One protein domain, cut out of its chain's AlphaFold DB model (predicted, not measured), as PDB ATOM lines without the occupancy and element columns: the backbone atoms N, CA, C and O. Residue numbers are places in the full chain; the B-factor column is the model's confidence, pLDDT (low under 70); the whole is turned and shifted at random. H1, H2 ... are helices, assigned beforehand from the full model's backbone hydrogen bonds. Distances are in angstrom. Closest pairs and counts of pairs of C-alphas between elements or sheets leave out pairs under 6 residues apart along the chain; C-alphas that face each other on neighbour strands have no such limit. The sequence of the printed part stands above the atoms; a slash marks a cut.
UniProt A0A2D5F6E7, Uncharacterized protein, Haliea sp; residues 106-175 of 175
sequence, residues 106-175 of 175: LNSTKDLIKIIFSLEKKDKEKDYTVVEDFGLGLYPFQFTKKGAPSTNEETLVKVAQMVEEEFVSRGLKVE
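Overview. This is residues 106 to 175 of the 175 residues of an uncharacterized protein of Haliea sp (UniProt A0A2D5F6E7). The model has little regular structure: a short helix, H1, sits among the loops of a long unnamed stretch, and a longer helix, H2, leads from there to one end, where residues 166 to 171 stick out. The two helices point nearly the same way but stay apart, and the long stretch between them, residues 118 to 152, loops outward more than once, among other places near Lys 124, between residues 129 and 136, and near Lys 145. The printed part has 70 residues with two named helices, H1 then H2, and no named strand; the class is all helix, with 26 residues in named elements. It is elongated, 43 by 26 by 20 A, and only just compact, close to loose, with a radius of gyration of the C-alphas of 13.3 A.

Arrangement. H1, residues 109 to 117, and H2, residues 153 to 169, are apart. Between them, residues 119 to 120 pair with residues 129 to 130, antiparallel. In H1 and H2 every O i to N i+4 pair is within hydrogen-bond range.

Along the chain. H1 begins with C-alpha 109 at (-1.309, -44.404, 17.245). H2 is 24.3 A long and ends with C-alpha 169 at (19.484, -55.264, -1.571).

Size, cuts and confidence. The two C-alphas farthest apart, those of Lys 124 and Gly 171, are 43.4 A apart. The printed part has no cut, and the link from H1 to H2 is long, 35 residues. Residue 124 and residues 173 to 175 have pLDDT under 70.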
ATOM      1  N   LEU A 106       4.506 -43.711  22.948       86.44
ATOM      2  CA  LEU A 106       4.614 -44.917  22.114       86.44
ATOM      3  C   LEU A 106       3.337 -45.775  22.078       86.44
ATOM      4  O   LEU A 106       3.166 -46.587  21.174       86.44
ATOM      5  N   ASN A 107       2.405 -45.558  23.010       87.62
ATOM      6  CA  ASN A 107       1.088 -46.197  22.994       87.62
ATOM      7  C   ASN A 107       0.058 -45.411  22.158       87.62
ATOM      8  O   ASN A 107      -1.070 -45.866  21.961       87.62
ATOM      9  N   SER A 108       0.414 -44.218  21.672       90.06
ATOM     10  CA  SER A 108      -0.436 -43.386  20.826       90.06
ATOM     11  C   SER A 108      -0.236 -43.742  19.359       90.06
ATOM     12  O   SER A 108       0.825 -43.520  18.779       90.06
ATOM     13  N   THR A 109      -1.303 -44.202  18.702       89.50
ATOM     14  CA  THR A 109      -1.309 -44.404  17.245       89.50
ATOM     15  C   THR A 109      -0.880 -43.145  16.484       89.50
ATOM     16  O   THR A 109      -0.207 -43.253  15.467       89.50
ATOM     17  N   LYS A 110      -1.234 -41.946  16.967       88.94
ATOM     18  CA  LYS A 110      -0.862 -40.681  16.310       88.94
ATOM     19  C   LYS A 110       0.652 -40.464  16.328       88.94
ATOM     20  O   LYS A 110       1.216 -40.071  15.311       88.94
ATOM     21  N   ASP A 111       1.290 -40.767  17.452       89.62
ATOM     22  CA  ASP A 111       2.726 -40.560  17.624       89.62
ATOM     23  C   ASP A 111       3.516 -41.637  16.880       89.62
ATOM     24  O   ASP A 111       4.484 -41.319  16.200       89.62
ATOM     25  N   LEU A 112       3.043 -42.889  16.876       89.94
ATOM     26  CA  LEU A 112       3.624 -43.954  16.050       89.94
ATOM     27  C   LEU A 112       3.570 -43.629  14.550       89.94
ATOM     28  O   LEU A 112       4.551 -43.850  13.844       89.94
ATOM     29  N   ILE A 113       2.461 -43.065  14.052       90.38
ATOM     30  CA  ILE A 113       2.365 -42.612  12.652       90.38
ATOM     31  C   ILE A 113       3.413 -41.531  12.365       90.38
ATOM     32  O   ILE A 113       4.076 -41.576  11.327       90.38
ATOM     33  N   LYS A 114       3.584 -40.587  13.293       90.50
ATOM     34  CA  LYS A 114       4.568 -39.512  13.179       90.50
ATOM     35  C   LYS A 114       6.005 -40.039  13.191       90.50
ATOM     36  O   LYS A 114       6.817 -39.565  12.411       90.50
ATOM     37  N   ILE A 115       6.309 -41.038  14.019       90.62
ATOM     38  CA  ILE A 115       7.646 -41.646  14.114       90.62
ATOM     39  C   ILE A 115       7.960 -42.502  12.885       90.62
ATOM     40  O   ILE A 115       9.040 -42.394  12.323       90.62
ATOM     41  N   ILE A 116       7.045 -43.371  12.455       90.00
ATOM     42  CA  ILE A 116       7.348 -44.382  11.431       90.00
ATOM     43  C   ILE A 116       7.209 -43.803  10.026       90.00
ATOM     44  O   ILE A 116       8.067 -44.018   9.174       90.00
ATOM     45  N   PHE A 117       6.127 -43.068   9.778       91.25
ATOM     46  CA  PHE A 117       5.790 -42.589   8.440       91.25
ATOM     47  C   PHE A 117       6.139 -41.114   8.228       91.25
ATOM     48  O   PHE A 117       5.959 -40.607   7.125       91.25
ATOM     49  N   SER A 118       6.600 -40.410   9.270       92.19
ATOM     50  CA  SER A 118       6.821 -38.958   9.225       92.19
ATOM     51  C   SER A 118       5.574 -38.205   8.762       92.19
ATOM     52  O   SER A 118       5.648 -37.244   8.003       92.19
ATOM     53  N   LEU A 119       4.397 -38.665   9.197       89.88
ATOM     54  CA  LEU A 119       3.112 -38.063   8.859       89.88
ATOM     55  C   LEU A 119       2.452 -37.491  10.108       89.88
ATOM     56  O   LEU A 119       2.362 -38.146  11.143       89.88
ATOM     57  N   GLU A 120       1.908 -36.288   9.993       88.38
ATOM     58  CA  GLU A 120       1.123 -35.667  11.053       88.38
ATOM     59  C   GLU A 120      -0.231 -35.215  10.515       88.38
ATOM     60  O   GLU A 120      -0.376 -34.832   9.354       88.38
ATOM     61  N   LYS A 121      -1.246 -35.272  11.376       84.12
ATOM     62  CA  LYS A 121      -2.572 -34.735  11.091       84.12
ATOM     63  C   LYS A 121      -2.964 -33.745  12.176       84.12
ATOM     64  O   LYS A 121      -3.055 -34.106  13.354       84.12
ATOM     65  N   LYS A 122      -3.215 -32.499  11.773       78.75
ATOM     66  CA  LYS A 122      -3.770 -31.460  12.647       78.75
ATOM     67  C   LYS A 122      -5.276 -31.674  12.779       78.75
ATOM     68  O   LYS A 122      -5.939 -32.009  11.803       78.75
ATOM     69  N   ASP A 123      -5.834 -31.443  13.968       70.19
ATOM     70  CA  ASP A 123      -7.216 -31.828  14.320       70.19
ATOM     71  C   ASP A 123      -8.314 -31.208  13.426       70.19
ATOM     72  O   ASP A 123      -9.464 -31.645  13.457       70.19
ATOM     73  N   LYS A 124      -7.976 -30.195  12.616       66.94
ATOM     74  CA  LYS A 124      -8.891 -29.497  11.697       66.94
ATOM     75  C   LYS A 124      -8.698 -29.849  10.219       66.94
ATOM     76  O   LYS A 124      -9.521 -29.442   9.402       66.94
ATOM     77  N   GLU A 125      -7.651 -30.586   9.865       71.12
ATOM     78  CA  GLU A 125      -7.330 -30.925   8.476       71.12
ATOM     79  C   GLU A 125      -7.739 -32.361   8.150       71.12
ATOM     80  O   GLU A 125      -7.794 -33.235   9.017       71.12
ATOM     81  N   LYS A 126      -8.106 -32.606   6.887       70.31
ATOM     82  CA  LYS A 126      -8.507 -33.944   6.426       70.31
ATOM     83  C   LYS A 126      -7.304 -34.801   6.049       70.31
ATOM     84  O   LYS A 126      -7.344 -36.007   6.312       70.31
ATOM     85  N   ASP A 127      -6.259 -34.168   5.536       79.06
ATOM     86  CA  ASP A 127      -5.105 -34.823   4.934       79.06
ATOM     87  C   ASP A 127      -3.913 -34.860   5.896       79.06
ATOM     88  O   ASP A 127      -3.832 -34.071   6.840       79.06
ATOM     89  N   TYR A 128      -3.022 -35.828   5.684       84.25
ATOM     90  CA  TYR A 128      -1.761 -35.920   6.414       84.25
ATOM     91  C   TYR A 128      -0.713 -35.043   5.740       84.25
ATOM     92  O   TYR A 128      -0.595 -35.041   4.515       84.25
ATOM     93  N   THR A 129       0.070 -34.340   6.547       85.75
ATOM     94  CA  THR A 129       1.225 -33.568   6.091       85.75
ATOM     95  C   THR A 129       2.507 -34.316   6.418       85.75
ATOM     96  O   THR A 129       2.606 -34.923   7.488       85.75
ATOM     97  N   VAL A 130       3.485 -34.259   5.514       85.75
ATOM     98  CA  VAL A 130       4.819 -34.826   5.743       85.75
ATOM     99  C   VAL A 130       5.578 -33.932   6.721       85.75
ATOM    100  O   VAL A 130       5.580 -32.711   6.585       85.75
ATOM    101  N   VAL A 131       6.196 -34.554   7.715       85.94
ATOM    102  CA  VAL A 131       7.109 -33.927   8.663       85.94
ATOM    103  C   VAL A 131       8.521 -34.172   8.145       85.94
ATOM    104  O   VAL A 131       8.978 -35.307   8.132       85.94
ATOM    105  N   GLU A 132       9.197 -33.129   7.669       81.88
ATOM    106  CA  GLU A 132      10.505 -33.284   7.010       81.88
ATOM    107  C   GLU A 132      11.634 -33.613   8.000       81.88
ATOM    108  O   GLU A 132      12.541 -34.373   7.670       81.88
ATOM    109  N   ASP A 133      11.538 -33.107   9.231       82.38
ATOM    110  CA  ASP A 133      12.638 -33.131  10.206       82.38
ATOM    111  C   ASP A 133      12.482 -34.195  11.310       82.38
ATOM    112  O   ASP A 133      13.207 -34.172  12.304       82.38
ATOM    113  N   PHE A 134      11.508 -35.107  11.200       84.12
ATOM    114  CA  PHE A 134      11.232 -36.079  12.262       84.12
ATOM    115  C   PHE A 134      10.638 -37.392  11.735       84.12
ATOM    116  O   PHE A 134       9.753 -37.386  10.879       84.12
ATOM    117  N   GLY A 135      11.069 -38.514  12.316       85.62
ATOM    118  CA  GLY A 135      10.615 -39.864  11.973       85.62
ATOM    119  C   GLY A 135      11.448 -40.550  10.882       85.62
ATOM    120  O   GLY A 135      12.451 -40.020  10.415       85.62
ATOM    121  N   LEU A 136      11.043 -41.762  10.501       87.38
ATOM    122  CA  LEU A 136      11.763 -42.635   9.567       87.38
ATOM    123  C   LEU A 136      11.383 -42.410   8.095       87.38
ATOM    124  O   LEU A 136      12.035 -42.960   7.209       87.38
ATOM    125  N   GLY A 137      10.321 -41.647   7.816       87.31
ATOM    126  CA  GLY A 137       9.873 -41.350   6.453       87.31
ATOM    127  C   GLY A 137       9.428 -42.572   5.646       87.31
ATOM    128  O   GLY A 137       9.459 -42.536   4.414       87.31
ATOM    129  N   LEU A 138       9.040 -43.668   6.307       89.00
ATOM    130  CA  LEU A 138       8.598 -44.880   5.621       89.00
ATOM    131  C   LEU A 138       7.228 -44.663   4.970       89.00
ATOM    132  O   LEU A 138       6.441 -43.810   5.383       89.00
ATOM    133  N   TYR A 139       6.912 -45.456   3.947       84.19
ATOM    134  CA  TYR A 139       5.633 -45.331   3.253       84.19
ATOM    135  C   TYR A 139       4.562 -46.247   3.872       84.19
ATOM    136  O   TYR A 139       4.772 -47.461   3.956       84.19
ATOM    137  N   PRO A 140       3.389 -45.720   4.271       84.69
ATOM    138  CA  PRO A 140       2.305 -46.550   4.780       84.69
ATOM    139  C   PRO A 140       1.610 -47.305   3.642       84.69
ATOM    140  O   PRO A 140       1.045 -46.703   2.733       84.69
ATOM    141  N   PHE A 141       1.594 -48.637   3.710       86.25
ATOM    142  CA  PHE A 141       0.936 -49.480   2.700       86.25
ATOM    143  C   PHE A 141      -0.453 -49.990   3.135       86.25
ATOM    144  O   PHE A 141      -1.221 -50.475   2.304       86.25
ATOM    145  N   GLN A 142      -0.801 -49.879   4.422       89.50
ATOM    146  CA  GLN A 142      -2.121 -50.220   4.963       89.50
ATOM    147  C   GLN A 142      -2.771 -49.011   5.637       89.50
ATOM    148  O   GLN A 142      -2.135 -48.267   6.383       89.50
ATOM    149  N   PHE A 143      -4.078 -48.855   5.409       89.06
ATOM    150  CA  PHE A 143      -4.877 -47.755   5.937       89.06
ATOM    151  C   PHE A 143      -6.138 -48.270   6.628       89.06
ATOM    152  O   PHE A 143      -6.771 -49.240   6.208       89.06
ATOM    153  N   THR A 144      -6.535 -47.582   7.691       87.25
ATOM    154  CA  THR A 144      -7.805 -47.810   8.383       87.25
ATOM    155  C   THR A 144      -8.995 -47.414   7.500       87.25
ATOM    156  O   THR A 144      -8.866 -46.637   6.556       87.25
ATOM    157  N   LYS A 145     -10.214 -47.834   7.878       85.06
ATOM    158  CA  LYS A 145     -11.466 -47.413   7.206       85.06
ATOM    159  C   LYS A 145     -11.660 -45.889   7.138       85.06
ATOM    160  O   LYS A 145     -12.454 -45.414   6.337       85.06
ATOM    161  N   LYS A 146     -10.968 -45.130   7.997       81.94
ATOM    162  CA  LYS A 146     -11.004 -43.660   8.049       81.94
ATOM    163  C   LYS A 146      -9.856 -43.000   7.266       81.94
ATOM    164  O   LYS A 146      -9.692 -41.789   7.367       81.94
ATOM    165  N   GLY A 147      -9.054 -43.777   6.534       82.69
ATOM    166  CA  GLY A 147      -7.932 -43.285   5.730       82.69
ATOM    167  C   GLY A 147      -6.677 -42.916   6.528       82.69
ATOM    168  O   GLY A 147      -5.757 -42.335   5.970       82.69
ATOM    169  N   ALA A 148      -6.617 -43.225   7.828       85.69
ATOM    170  CA  ALA A 148      -5.388 -43.076   8.612       85.69
ATOM    171  C   ALA A 148      -4.424 -44.241   8.338       85.69
ATOM    172  O   ALA A 148      -4.922 -45.370   8.271       85.69
ATOM    173  N   PRO A 149      -3.102 -44.006   8.232       89.69
ATOM    174  CA  PRO A 149      -2.104 -45.074   8.228       89.69
ATOM    175  C   PRO A 149      -2.309 -46.043   9.395       89.69
ATOM    176  O   PRO A 149      -2.643 -45.628  10.507       89.69
ATOM    177  N   SER A 150      -2.162 -47.338   9.137       90.31
ATOM    178  CA  SER A 150      -2.273 -48.369  10.168       90.31
ATOM    179  C   SER A 150      -0.962 -48.506  10.945       90.31
ATOM    180  O   SER A 150       0.112 -48.518  10.353       90.31
ATOM    181  N   THR A 151      -1.054 -48.660  12.266       90.00
ATOM    182  CA  THR A 151       0.075 -49.018  13.149       90.00
ATOM    183  C   THR A 151      -0.215 -50.311  13.912       90.00
ATOM    184  O   THR A 151       0.211 -50.481  15.053       90.00
ATOM    185  N   ASN A 152      -1.029 -51.195  13.329       90.94
ATOM    186  CA  ASN A 152      -1.254 -52.521  13.895       90.94
ATOM    187  C   ASN A 152      -0.016 -53.409  13.695       90.94
ATOM    188  O   ASN A 152       0.821 -53.143  12.833       90.94
ATOM    189  N   GLU A 153       0.065 -54.489  14.469       89.56
ATOM    190  CA  GLU A 153       1.178 -55.444  14.430       89.56
ATOM    191  C   GLU A 153       1.490 -55.926  13.006       89.56
ATOM    192  O   GLU A 153       2.632 -55.844  12.567       89.56
ATOM    193  N   GLU A 154       0.468 -56.334  12.245       89.94
ATOM    194  CA  GLU A 154       0.643 -56.809  10.867       89.94
ATOM    195  C   GLU A 154       1.322 -55.766   9.967       89.94
ATOM    196  O   GLU A 154       2.182 -56.115   9.155       89.94
ATOM    197  N   THR A 155       0.956 -54.485  10.109       89.50
ATOM    198  CA  THR A 155       1.586 -53.412   9.335       89.50
ATOM    199  C   THR A 155       3.043 -53.249   9.748       89.50
ATOM    200  O   THR A 155       3.914 -53.239   8.886       89.50
ATOM    201  N   LEU A 156       3.315 -53.173  11.053       89.00
ATOM    202  CA  LEU A 156       4.660 -52.944  11.592       89.00
ATOM    203  C   LEU A 156       5.641 -54.063  11.220       89.00
ATOM    204  O   LEU A 156       6.753 -53.774  10.790       89.00
ATOM    205  N   VAL A 157       5.212 -55.325  11.309       91.50
ATOM    206  CA  VAL A 157       6.037 -56.489  10.942       91.50
ATOM    207  C   VAL A 157       6.409 -56.456   9.462       91.50
ATOM    208  O   VAL A 157       7.563 -56.665   9.102       91.50
ATOM    209  N   LYS A 158       5.450 -56.149   8.588       90.38
ATOM    210  CA  LYS A 158       5.708 -56.028   7.148       90.38
ATOM    211  C   LYS A 158       6.593 -54.827   6.819       90.38
ATOM    212  O   LYS A 158       7.467 -54.961   5.975       90.38
ATOM    213  N   VAL A 159       6.402 -53.679   7.479       89.06
ATOM    214  CA  VAL A 159       7.309 -52.528   7.322       89.06
ATOM    215  C   VAL A 159       8.736 -52.936   7.693       89.06
ATOM    216  O   VAL A 159       9.652 -52.656   6.928       89.06
ATOM    217  N   ALA A 160       8.925 -53.636   8.815       89.50
ATOM    218  CA  ALA A 160      10.240 -54.122   9.231       89.50
ATOM    219  C   ALA A 160      10.865 -55.061   8.184       89.50
ATOM    220  O   ALA A 160      12.002 -54.842   7.781       89.50
ATOM    221  N   GLN A 161      10.099 -56.024   7.658       90.44
ATOM    222  CA  GLN A 161      10.557 -56.922   6.588       90.44
ATOM    223  C   GLN A 161      10.973 -56.168   5.320       90.44
ATOM    224  O   GLN A 161      12.023 -56.446   4.755       90.44
ATOM    225  N   MET A 162      10.182 -55.181   4.886       88.44
ATOM    226  CA  MET A 162      10.514 -54.367   3.710       88.44
ATOM    227  C   MET A 162      11.805 -53.569   3.921       88.44
ATOM    228  O   MET A 162      12.595 -53.411   2.992       88.44
ATOM    229  N   VAL A 163      12.028 -53.070   5.140       88.25
ATOM    230  CA  VAL A 163      13.280 -52.403   5.500       88.25
ATOM    231  C   VAL A 163      14.436 -53.404   5.446       88.25
ATOM    232  O   VAL A 163      15.422 -53.130   4.773       88.25
ATOM    233  N   GLU A 164      14.317 -54.581   6.060       89.19
ATOM    234  CA  GLU A 164      15.350 -55.627   6.008       89.19
ATOM    235  C   GLU A 164      15.706 -56.033   4.566       89.19
ATOM    236  O   GLU A 164      16.885 -56.099   4.215       89.19
ATOM    237  N   GLU A 165      14.706 -56.237   3.704       89.31
ATOM    238  CA  GLU A 165      14.899 -56.539   2.280       89.31
ATOM    239  C   GLU A 165      15.677 -55.428   1.553       89.31
ATOM    240  O   GLU A 165      16.587 -55.716   0.770       89.31
ATOM    241  N   GLU A 166      15.373 -54.159   1.839       87.31
ATOM    242  CA  GLU A 166      16.104 -53.006   1.304       87.31
ATOM    243  C   GLU A 166      17.544 -52.915   1.831       87.31
ATOM    244  O   GLU A 166      18.459 -52.561   1.085       87.31
ATOM    245  N   PHE A 167      17.790 -53.254   3.097       86.75
ATOM    246  CA  PHE A 167      19.151 -53.315   3.641       86.75
ATOM    247  C   PHE A 167      19.982 -54.381   2.917       86.75
ATOM    248  O   PHE A 167      21.105 -54.103   2.482       86.75
ATOM    249  N   VAL A 168      19.401 -55.568   2.711       89.25
ATOM    250  CA  VAL A 168      20.039 -56.671   1.979       89.25
ATOM    251  C   VAL A 168      20.301 -56.290   0.521       89.25
ATOM    252  O   VAL A 168      21.406 -56.518   0.024       89.25
ATOM    253  N   SER A 169      19.333 -55.674  -0.167       90.25
ATOM    254  CA  SER A 169      19.484 -55.264  -1.571       90.25
ATOM    255  C   SER A 169      20.606 -54.234  -1.762       90.25
ATOM    256  O   SER A 169      21.310 -54.254  -2.775       90.25
ATOM    257  N   ARG A 170      20.833 -53.385  -0.753       89.06
ATOM    258  CA  ARG A 170      21.908 -52.381  -0.713       89.06
ATOM    259  C   ARG A 170      23.253 -52.933  -0.234       89.06
ATOM    260  O   ARG A 170      24.226 -52.183  -0.178       89.06
ATOM    261  N   GLY A 171      23.331 -54.224   0.095       84.69
ATOM    262  CA  GLY A 171      24.551 -54.877   0.574       84.69
ATOM    263  C   GLY A 171      24.965 -54.461   1.989       84.69
ATOM    264  O   GLY A 171      26.120 -54.660   2.371       84.69
ATOM    265  N   LEU A 172      24.048 -53.874   2.760       80.38
ATOM    266  CA  LEU A 172      24.252 -53.561   4.169       80.38
ATOM    267  C   LEU A 172      23.958 -54.819   4.995       80.38
ATOM    268  O   LEU A 172      23.029 -55.569   4.697       80.38
ATOM    269  N   LYS A 173      24.770 -55.082   6.024       67.31
ATOM    270  CA  LYS A 173      24.497 -56.195   6.938       67.31
ATOM    271  C   LYS A 173      23.330 -55.820   7.842       67.31
ATOM    272  O   LYS A 173      23.359 -54.760   8.460       67.31
ATOM    273  N   VAL A 174      22.348 -56.708   7.914       60.12
ATOM    274  CA  VAL A 174      21.373 -56.733   9.004       60.12
ATOM    275  C   VAL A 174      22.114 -57.359  10.189       60.12
ATOM    276  O   VAL A 174      22.566 -58.502  10.072       60.12
ATOM    277  N   GLU A 175      22.374 -56.586  11.244       55.38
ATOM    278  CA  GLU A 175      22.854 -57.130  12.527       55.38
ATOM    279  C   GLU A 175      21.687 -57.674  13.350       55.38
ATOM    280  O   GLU A 175      20.623 -57.014  13.364       55.38
TER     281      GLU A 175